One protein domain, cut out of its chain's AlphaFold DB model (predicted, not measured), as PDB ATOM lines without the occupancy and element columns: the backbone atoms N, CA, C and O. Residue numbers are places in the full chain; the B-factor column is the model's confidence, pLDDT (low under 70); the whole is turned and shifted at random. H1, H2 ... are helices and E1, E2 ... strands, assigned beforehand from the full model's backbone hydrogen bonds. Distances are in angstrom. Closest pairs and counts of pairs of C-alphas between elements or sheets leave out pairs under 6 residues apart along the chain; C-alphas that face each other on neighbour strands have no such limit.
ATOM      1  N   VAL A  19     -10.456 -53.560  -6.566       89.44
ATOM      2  CA  VAL A  19     -11.797 -52.979  -6.754       89.44
ATOM      3  C   VAL A  19     -12.675 -53.938  -7.557       89.44
ATOM      4  O   VAL A  19     -13.829 -54.174  -7.215       89.44
ATOM      5  N   VAL A  20     -12.111 -54.521  -8.620       86.44
ATOM      6  CA  VAL A  20     -12.770 -55.536  -9.448       86.44
ATOM      7  C   VAL A  20     -11.851 -56.743  -9.551       86.44
ATOM      8  O   VAL A  20     -10.683 -56.629  -9.936       86.44
ATOM      9  N   ARG A  21     -12.394 -57.908  -9.205       81.38
ATOM     10  CA  ARG A  21     -11.678 -59.184  -9.133       81.38
ATOM     11  C   ARG A  21     -12.454 -60.236  -9.903       81.38
ATOM     12  O   ARG A  21     -13.665 -60.357  -9.737       81.38
ATOM     13  N   VAL A  22     -11.740 -61.000 -10.720       75.94
ATOM     14  CA  VAL A  22     -12.304 -62.191 -11.356       75.94
ATOM     15  C   VAL A  22     -12.223 -63.326 -10.348       75.94
ATOM     16  O   VAL A  22     -11.152 -63.618  -9.817       75.94
ATOM     17  N   VAL A  23     -13.355 -63.965 -10.072       72.62
ATOM     18  CA  VAL A  23     -13.379 -65.181  -9.259       72.62
ATOM     19  C   VAL A  23     -12.861 -66.320 -10.131       72.62
ATOM     20  O   VAL A  23     -13.517 -66.716 -11.092       72.62
ATOM     21  N   ASN A  24     -11.656 -66.811  -9.834       64.62
ATOM     22  CA  ASN A  24     -11.115 -67.982 -10.517       64.62
ATOM     23  C   ASN A  24     -11.754 -69.276  -9.980       64.62
ATOM     24  O   ASN A  24     -12.366 -69.291  -8.912       64.62
ATOM     25  N   SER A  31      -5.996 -64.341  -6.729       62.00
ATOM     26  CA  SER A  31      -6.766 -63.090  -6.688       62.00
ATOM     27  C   SER A  31      -6.304 -62.151  -7.813       62.00
ATOM     28  O   SER A  31      -5.635 -61.157  -7.527       62.00
ATOM     29  N   PRO A  32      -6.580 -62.452  -9.102       65.81
ATOM     30  CA  PRO A  32      -6.298 -61.521 -10.181       65.81
ATOM     31  C   PRO A  32      -7.264 -60.335 -10.061       65.81
ATOM     32  O   PRO A  32      -8.454 -60.421 -10.377       65.81
ATOM     33  N   GLY A  33      -6.753 -59.223  -9.544       70.00
ATOM     34  CA  GLY A  33      -7.438 -57.939  -9.597       70.00
ATOM     35  C   GLY A  33      -7.192 -57.296 -10.954       70.00
ATOM     36  O   GLY A  33      -6.067 -56.894 -11.233       70.00
ATOM     37  N   ASN A  34      -8.230 -57.171 -11.781       80.44
ATOM     38  CA  ASN A  34      -8.139 -56.419 -13.040       80.44
ATOM     39  C   ASN A  34      -8.110 -54.908 -12.787       80.44
ATOM     40  O   ASN A  34      -7.693 -54.143 -13.657       80.44
ATOM     41  N   ILE A  35      -8.611 -54.479 -11.622       91.44
ATOM     42  CA  ILE A  35      -8.626 -53.087 -11.175       91.44
ATOM     43  C   ILE A  35      -8.270 -53.033  -9.699       91.44
ATOM     44  O   ILE A  35      -8.889 -53.729  -8.893       91.44
ATOM     45  N   PHE A  36      -7.341 -52.156  -9.332       91.44
ATOM     46  CA  PHE A  36      -7.054 -51.832  -7.939       91.44
ATOM     47  C   PHE A  36      -6.784 -50.338  -7.759       91.44
ATOM     48  O   PHE A  36      -6.510 -49.611  -8.716       91.44
ATOM     49  N   LYS A  37      -6.852 -49.891  -6.504       93.50
ATOM     50  CA  LYS A  37      -6.556 -48.515  -6.096       93.50
ATOM     51  C   LYS A  37      -5.349 -48.476  -5.165       93.50
ATOM     52  O   LYS A  37      -5.168 -49.369  -4.343       93.50
ATOM     53  N   ALA A  38      -4.543 -47.426  -5.263       93.31
ATOM     54  CA  ALA A  38      -3.373 -47.231  -4.416       93.31
ATOM     55  C   ALA A  38      -3.041 -45.746  -4.233       93.31
ATOM     56  O   ALA A  38      -3.491 -44.890  -4.989       93.31
ATOM     57  N   LYS A  39      -2.229 -45.439  -3.225       93.62
ATOM     58  CA  LYS A  39      -1.504 -44.172  -3.106       93.62
ATOM     59  C   LYS A  39      -0.157 -44.323  -3.804       93.62
ATOM     60  O   LYS A  39       0.562 -45.281  -3.519       93.62
ATOM     61  N   ALA A  40       0.192 -43.383  -4.671       90.62
ATOM     62  CA  ALA A  40       1.477 -43.352  -5.364       90.62
ATOM     63  C   ALA A  40       2.035 -41.924  -5.302       90.62
ATOM     64  O   ALA A  40       1.402 -40.979  -5.775       90.62
ATOM     65  N   GLY A  41       3.193 -41.757  -4.656       88.12
ATOM     66  CA  GLY A  41       3.691 -40.433  -4.273       88.12
ATOM     67  C   GLY A  41       2.714 -39.713  -3.339       88.12
ATOM     68  O   GLY A  41       2.296 -40.279  -2.326       88.12
ATOM     69  N   GLU A  42       2.352 -38.482  -3.700       90.19
ATOM     70  CA  GLU A  42       1.364 -37.644  -2.999       90.19
ATOM     71  C   GLU A  42      -0.066 -37.824  -3.541       90.19
ATOM     72  O   GLU A  42      -1.028 -37.313  -2.972       90.19
ATOM     73  N   GLY A  43      -0.217 -38.575  -4.636       92.00
ATOM     74  CA  GLY A  43      -1.482 -38.774  -5.329       92.00
ATOM     75  C   GLY A  43      -2.166 -40.106  -5.025       92.00
ATOM     76  O   GLY A  43      -1.641 -41.001  -4.353       92.00
ATOM     77  N   LYS A  44      -3.366 -40.246  -5.590       93.31
ATOM     78  CA  LYS A  44      -4.119 -41.501  -5.660       93.31
ATOM     79  C   LYS A  44      -4.066 -42.038  -7.090       93.31
ATOM     80  O   LYS A  44      -4.066 -41.270  -8.046       93.31
ATOM     81  N   LEU A  45      -4.054 -43.355  -7.223       92.62
ATOM     82  CA  LEU A  45      -3.959 -44.075  -8.483       92.62
ATOM     83  C   LEU A  45      -5.050 -45.142  -8.540       92.62
ATOM     84  O   LEU A  45      -5.268 -45.859  -7.562       92.62
ATOM     85  N   LEU A  46      -5.690 -45.271  -9.698       93.44
ATOM     86  CA  LEU A  46      -6.453 -46.451 -10.084       93.44
ATOM     87  C   LEU A  46      -5.736 -47.080 -11.274       93.44
ATOM     88  O   LEU A  46      -5.496 -46.406 -12.274       93.44
ATOM     89  N   LEU A  47      -5.365 -48.349 -11.149       91.00
ATOM     90  CA  LEU A  47      -4.731 -49.103 -12.225       91.00
ATOM     91  C   LEU A  47      -5.729 -50.120 -12.757       91.00
ATOM     92  O   LEU A  47      -6.406 -50.787 -11.975       91.00
ATOM     93  N   THR A  48      -5.797 -50.250 -14.080       91.31
ATOM     94  CA  THR A  48      -6.585 -51.285 -14.744       91.31
ATOM     95  C   THR A  48      -5.783 -51.981 -15.837       91.31
ATOM     96  O   THR A  48      -5.003 -51.341 -16.536       91.31
ATOM     97  N   SER A  49      -5.980 -53.292 -15.980       87.50
ATOM     98  CA  SER A  49      -5.491 -54.078 -17.121       87.50
ATOM     99  C   SER A  49      -6.512 -54.181 -18.260       87.50
ATOM    100  O   SER A  49      -6.242 -54.829 -19.268       87.50
ATOM    101  N   ILE A  50      -7.708 -53.615 -18.082       90.69
ATOM    102  CA  ILE A  50      -8.775 -53.623 -19.083       90.69
ATOM    103  C   ILE A  50      -8.563 -52.419 -19.991       90.69
ATOM    104  O   ILE A  50      -8.363 -51.303 -19.513       90.69
ATOM    105  N   ASP A  51      -8.639 -52.633 -21.303       92.94
ATOM    106  CA  ASP A  51      -8.581 -51.529 -22.253       92.94
ATOM    107  C   ASP A  51      -9.864 -50.693 -22.189       92.94
ATOM    108  O   ASP A  51     -10.906 -51.066 -22.743       92.94
ATOM    109  N   LEU A  52      -9.745 -49.559 -21.496       94.38
ATOM    110  CA  LEU A  52     -10.751 -48.511 -21.341       94.38
ATOM    111  C   LEU A  52     -10.315 -47.199 -22.022       94.38
ATOM    112  O   LEU A  52     -10.787 -46.119 -21.651       94.38
ATOM    113  N   ALA A  53      -9.389 -47.264 -22.982       92.94
ATOM    114  CA  ALA A  53      -8.849 -46.093 -23.667       92.94
ATOM    115  C   ALA A  53      -9.100 -46.122 -25.179       92.94
ATOM    116  O   ALA A  53      -9.390 -45.070 -25.748       92.94
ATOM    117  N   ASN A  54      -9.034 -47.296 -25.813       95.06
ATOM    118  CA  ASN A  54      -9.129 -47.407 -27.266       95.06
ATOM    119  C   ASN A  54     -10.556 -47.704 -27.745       95.06
ATOM    120  O   ASN A  54     -11.285 -48.490 -27.133       95.06
ATOM    121  N   ASP A  55     -10.914 -47.089 -28.876       95.31
ATOM    122  CA  ASP A  55     -12.145 -47.339 -29.641       95.31
ATOM    123  C   ASP A  55     -13.448 -47.286 -28.813       95.31
ATOM    124  O   ASP A  55     -14.369 -48.089 -28.962       95.31
ATOM    125  N   LEU A  56     -13.528 -46.328 -27.885       95.25
ATOM    126  CA  LEU A  56     -14.645 -46.240 -26.938       95.25
ATOM    127  C   LEU A  56     -15.991 -45.904 -27.590       95.25
ATOM    128  O   LEU A  56     -17.028 -46.190 -26.997       95.25
ATOM    129  N   GLU A  57     -15.996 -45.309 -28.783       94.94
ATOM    130  CA  GLU A  57     -17.243 -44.996 -29.491       94.94
ATOM    131  C   GLU A  57     -17.951 -46.250 -30.014       94.94
ATOM    132  O   GLU A  57     -19.178 -46.270 -30.069       94.94
ATOM    133  N   ASN A  58     -17.204 -47.321 -30.304       96.75
ATOM    134  CA  ASN A  58     -17.763 -48.589 -30.774       96.75
ATOM    135  C   ASN A  58     -17.926 -49.635 -29.654       96.75
ATOM    136  O   ASN A  58     -18.507 -50.695 -29.878       96.75
ATOM    137  N   ARG A  59     -17.442 -49.345 -28.437       97.19
ATOM    138  CA  ARG A  59     -17.424 -50.265 -27.284       97.19
ATOM    139  C   ARG A  59     -18.203 -49.686 -26.106       97.19
ATOM    140  O   ARG A  59     -17.630 -49.121 -25.167       97.19
ATOM    141  N   VAL A  60     -19.527 -49.820 -26.152       96.50
ATOM    142  CA  VAL A  60     -20.453 -49.220 -25.173       96.50
ATOM    143  C   VAL A  60     -20.163 -49.694 -23.744       96.50
ATOM    144  O   VAL A  60     -20.196 -48.898 -22.804       96.50
ATOM    145  N   GLU A  61     -19.802 -50.964 -23.565       95.62
ATOM    146  CA  GLU A  61     -19.443 -51.549 -22.274       95.62
ATOM    147  C   GLU A  61     -18.156 -50.948 -21.690       95.62
ATOM    148  O   GLU A  61     -18.112 -50.624 -20.501       95.62
ATOM    149  N   ALA A  62     -17.134 -50.715 -22.521       96.06
ATOM    150  CA  ALA A  62     -15.889 -50.081 -22.092       96.06
ATOM    151  C   ALA A  62     -16.113 -48.600 -21.757       96.06
ATOM    152  O   ALA A  62     -15.621 -48.107 -20.738       96.06
ATOM    153  N   LYS A  63     -16.916 -47.900 -22.572       97.00
ATOM    154  CA  LYS A  63     -17.308 -46.505 -22.340       97.00
ATOM    155  C   LYS A  63     -18.035 -46.350 -21.007       97.00
ATOM    156  O   LYS A  63     -17.663 -45.491 -20.204       97.00
ATOM    157  N   GLN A  64     -19.010 -47.215 -20.732       97.12
ATOM    158  CA  GLN A  64     -19.741 -47.156 -19.472       97.12
ATOM    159  C   GLN A  64     -18.871 -47.550 -18.277       97.12
ATOM    160  O   GLN A  64     -18.918 -46.891 -17.240       97.12
ATOM    161  N   MET A  65     -18.032 -48.576 -18.414       95.75
ATOM    162  CA  MET A  65     -17.113 -48.975 -17.351       95.75
ATOM    163  C   MET A  65     -16.135 -47.853 -16.987       95.75
ATOM    164  O   MET A  65     -15.948 -47.564 -15.805       95.75
ATOM    165  N   LYS A  66     -15.573 -47.161 -17.986       95.88
ATOM    166  CA  LYS A  66     -14.752 -45.965 -17.771       95.88
ATOM    167  C   LYS A  66     -15.527 -44.887 -17.014       95.88
ATOM    168  O   LYS A  66     -15.009 -44.359 -16.036       95.88
ATOM    169  N   SER A  67     -16.758 -44.593 -17.434       96.88
ATOM    170  CA  SER A  67     -17.619 -43.601 -16.774       96.88
ATOM    171  C   SER A  67     -17.836 -43.927 -15.291       96.88
ATOM    172  O   SER A  67     -17.577 -43.089 -14.426       96.88
ATOM    173  N   SER A  68     -18.196 -45.177 -14.979       96.50
ATOM    174  CA  SER A  68     -18.383 -45.644 -13.600       96.50
ATOM    175  C   SER A  68     -17.112 -45.523 -12.758       96.50
ATOM    176  O   SER A  68     -17.175 -45.099 -11.607       96.50
ATOM    177  N   LEU A  69     -15.946 -45.868 -13.317       96.25
ATOM    178  CA  LEU A  69     -14.673 -45.762 -12.599       96.25
ATOM    179  C   LEU A  69     -14.268 -44.307 -12.357       96.25
ATOM    180  O   LEU A  69     -13.785 -43.993 -11.274       96.25
ATOM    181  N   MET A  70     -14.507 -43.412 -13.318       96.56
ATOM    182  CA  MET A  70     -14.260 -41.979 -13.142       96.56
ATOM    183  C   MET A  70     -15.171 -41.388 -12.061       96.56
ATOM    184  O   MET A  70     -14.699 -40.657 -11.192       96.56
ATOM    185  N   ALA A  71     -16.460 -41.744 -12.068       97.56
ATOM    186  CA  ALA A  71     -17.393 -41.347 -11.017       97.56
ATOM    187  C   ALA A  71     -16.956 -41.882  -9.644       97.56
ATOM    188  O   ALA A  71     -16.927 -41.129  -8.674       97.56
ATOM    189  N   TYR A  72     -16.535 -43.151  -9.577       96.56
ATOM    190  CA  TYR A  72     -15.988 -43.754  -8.365       96.56
ATOM    191  C   TYR A  72     -14.759 -42.994  -7.851       96.56
ATOM    192  O   TYR A  72     -14.719 -42.646  -6.675       96.56
ATOM    193  N   MET A  73     -13.793 -42.682  -8.724       95.69
ATOM    194  CA  MET A  73     -12.569 -41.946  -8.375       95.69
ATOM    195  C   MET A  73     -12.835 -40.540  -7.825       95.69
ATOM    196  O   MET A  73     -12.076 -40.068  -6.978       95.69
ATOM    197  N   ASN A  74     -13.909 -39.893  -8.285       96.75
ATOM    198  CA  ASN A  74     -14.348 -38.579  -7.812       96.75
ATOM    199  C   ASN A  74     -15.183 -38.647  -6.521       96.75
ATOM    200  O   ASN A  74     -15.471 -37.612  -5.921       96.75
ATOM    201  N   GLY A  75     -15.587 -39.845  -6.097       96.00
ATOM    202  CA  GLY A  75     -16.377 -40.064  -4.893       96.00
ATOM    203  C   GLY A  75     -15.534 -40.180  -3.615       96.00
ATOM    204  O   GLY A  75     -14.333 -40.468  -3.663       96.00
ATOM    205  N   PRO A  76     -16.164 -40.021  -2.436       94.75
ATOM    206  CA  PRO A  76     -15.492 -40.174  -1.143       94.75
ATOM    207  C   PRO A  76     -14.980 -41.606  -0.902       94.75
ATOM    208  O   PRO A  76     -13.979 -41.799  -0.209       94.75
ATOM    209  N   ASP A  77     -15.607 -42.603  -1.531       93.31
ATOM    210  CA  ASP A  77     -15.251 -44.022  -1.402       93.31
ATOM    211  C   ASP A  77     -13.927 -44.383  -2.101       93.31
ATOM    212  O   ASP A  77     -13.340 -45.453  -1.861       93.31
ATOM    213  N   PHE A  78     -13.396 -43.481  -2.937       95.25
ATOM    214  CA  PHE A  78     -12.051 -43.595  -3.489       95.25
ATOM    215  C   PHE A  78     -10.994 -43.150  -2.470       95.25
ATOM    216  O   PHE A  78     -10.290 -42.142  -2.601       95.25
ATOM    217  N   ASN A  79     -10.868 -43.958  -1.420       93.00
ATOM    218  CA  ASN A  79      -9.890 -43.794  -0.354       93.00
ATOM    219  C   ASN A  79      -8.915 -44.988  -0.330       93.00
ATOM    220  O   ASN A  79      -9.173 -45.980   0.356       93.00
ATOM    221  N   PRO A  80      -7.830 -44.968  -1.128       92.69
ATOM    222  CA  PRO A  80      -6.851 -46.050  -1.126       92.69
ATOM    223  C   PRO A  80      -6.049 -46.070   0.185       92.69
ATOM    224  O   PRO A  80      -5.416 -45.080   0.554       92.69
ATOM    225  N   GLY A  81      -6.046 -47.209   0.880       88.50
ATOM    226  CA  GLY A  81      -5.248 -47.402   2.097       88.50
ATOM    227  C   GLY A  81      -3.782 -47.732   1.809       88.50
ATOM    228  O   GLY A  81      -2.887 -47.304   2.535       88.50
ATOM    229  N   GLN A  82      -3.526 -48.451   0.719       88.62
ATOM    230  CA  GLN A  82      -2.208 -48.984   0.414       88.62
ATOM    231  C   GLN A  82      -1.330 -47.995  -0.352       88.62
ATOM    232  O   GLN A  82      -1.779 -47.388  -1.323       88.62
ATOM    233  N   LYS A  83      -0.061 -47.873   0.050       91.44
ATOM    234  CA  LYS A  83       0.953 -47.077  -0.650       91.44
ATOM    235  C   LYS A  83       1.837 -47.978  -1.512       91.44
ATOM    236  O   LYS A  83       2.338 -48.991  -1.030       91.44
ATOM    237  N   ILE A  84       2.036 -47.595  -2.769       89.56
ATOM    238  CA  ILE A  84       2.878 -48.305  -3.733       89.56
ATOM    239  C   ILE A  84       3.931 -47.336  -4.271       89.56
ATOM    240  O   ILE A  84       3.646 -46.174  -4.561       89.56
ATOM    241  N   ASP A  85       5.163 -47.825  -4.386       89.62
ATOM    242  CA  ASP A  85       6.262 -47.080  -4.990       89.62
ATOM    243  C   ASP A  85       6.134 -47.068  -6.521       89.62
ATOM    244  O   ASP A  85       5.848 -48.099  -7.139       89.62
ATOM    245  N   PHE A  86       6.385 -45.920  -7.153       87.44
ATOM    246  CA  PHE A  86       6.361 -45.798  -8.612       87.44
ATOM    247  C   PHE A  86       7.326 -46.757  -9.317       87.44
ATOM    248  O   PHE A  86       7.019 -47.226 -10.411       87.44
ATOM    249  N   SER A  87       8.457 -47.104  -8.696       87.88
ATOM    250  CA  SER A  87       9.381 -48.122  -9.208       87.88
ATOM    251  C   SER A  87       8.704 -49.483  -9.379       87.88
ATOM    252  O   SER A  87       8.915 -50.133 -10.398       87.88
ATOM    253  N   LYS A  88       7.825 -49.880  -8.447       86.31
ATOM    254  CA  LYS A  88       7.039 -51.117  -8.550       86.31
ATOM    255  C   LYS A  88       5.963 -51.020  -9.624       86.31
ATOM    256  O   LYS A  88       5.711 -51.998 -10.307       86.31
ATOM    257  N   ILE A  89       5.346 -49.854  -9.811       85.25
ATOM    258  CA  ILE A  89       4.346 -49.665 -10.877       85.25
ATOM    259  C   ILE A  89       4.997 -49.814 -12.257       85.25
ATOM    260  O   ILE A  89       4.428 -50.456 -13.136       85.25
ATOM    261  N   LYS A  90       6.211 -49.281 -12.441       85.06
ATOM    262  CA  LYS A  90       6.950 -49.395 -13.707       85.06
ATOM    263  C   LYS A  90       7.229 -50.840 -14.119       85.06
ATOM    264  O   LYS A  90       7.319 -51.093 -15.309       85.06
ATOM    265  N   THR A  91       7.323 -51.789 -13.183       85.19
ATOM    266  CA  THR A  91       7.528 -53.207 -13.536       85.19
ATOM    267  C   THR A  91       6.283 -53.868 -14.135       85.19
ATOM    268  O   THR A  91       6.390 -54.958 -14.696       85.19
ATOM    269  N   LEU A  92       5.110 -53.229 -14.030       79.69
ATOM    270  CA  LEU A  92       3.857 -53.714 -14.614       79.69
ATOM    271  C   LEU A  92       3.691 -53.311 -16.085       79.69
ATOM    272  O   LEU A  92       3.019 -54.021 -16.831       79.69
TER     273      LEU A  92
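AT A GLANCE: This is residues 19 to 24 and 31 to 92 of the 94 residues of an uncharacterized protein of Fulvivirga sp. M361 (UniProt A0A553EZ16). What is the overall picture? A small three-stranded sheet, mostly the hairpin E2 and E3, stands between the long helix H1 on one side and the short helix H2 on the other; H1 only grazes the sheet. What is its make-up? The printed part has 68 residues, a mixed class, with E1, E2, E3, H1, H2 along the chain and the antiparallel order E1, E2, E3. It is only just compact, close to loose, with a radius of gyration of the C-alphas of 13.0 A and spans of 35 by 27 by 23 A.

IN THESE COORDINATES: Where are the strands? E1 is residues 19 to 21, from C-alpha 19 at (-11.797, -52.979, -6.754); E2 is 33 to 40, 17.6 A long, and E3 is 43 to 48, 16.5 A. Where are the helices? H1 is residues 60 to 74, 21.3 A long; H2 is 86 to 90, ending at C-alpha 90 at (6.950, -49.395, -13.707).

HOW THE PARTS SIT: How do the strands pair? E1 and E2 are antiparallel at 149 degrees, with N 19 and O 35 at 2.8 A. The hairpin E2 and E3 is antiparallel at 165 degrees, with N 45 and O 38 at 2.8 A. The pairing is staggered: E2 pairs with E1 over 33 to 35 and with E3 over 35 to 40. Where are the helices? H1 only grazes the sheet, with residues 69 to 73; the closest C-alphas of E3 and H1, Leu 46 and Met 73, are 7.8 A apart. H2 is only just not on the sheet, with 4 pairs of C-alphas within 10 A; the closest C-alphas of E2 and H2, Ala 40 and Phe 86, are 6.4 A apart. H1 and H2 are apart, and in both every O i to N i+4 pair is within hydrogen-bond range.

THE WHOLE: How far does it reach? The two farthest C-alphas, Asn 58 and Lys 83, are 35.5 A apart. Where is it cut or linked at length? Residues 25 to 30 are not printed, with C-alphas 24 and 31 at 7.6 A; the links E3 to H1 and H1 to H2 are long. Where is confidence low? The model's pLDDT is under 70 at residues 24, 31 and 32.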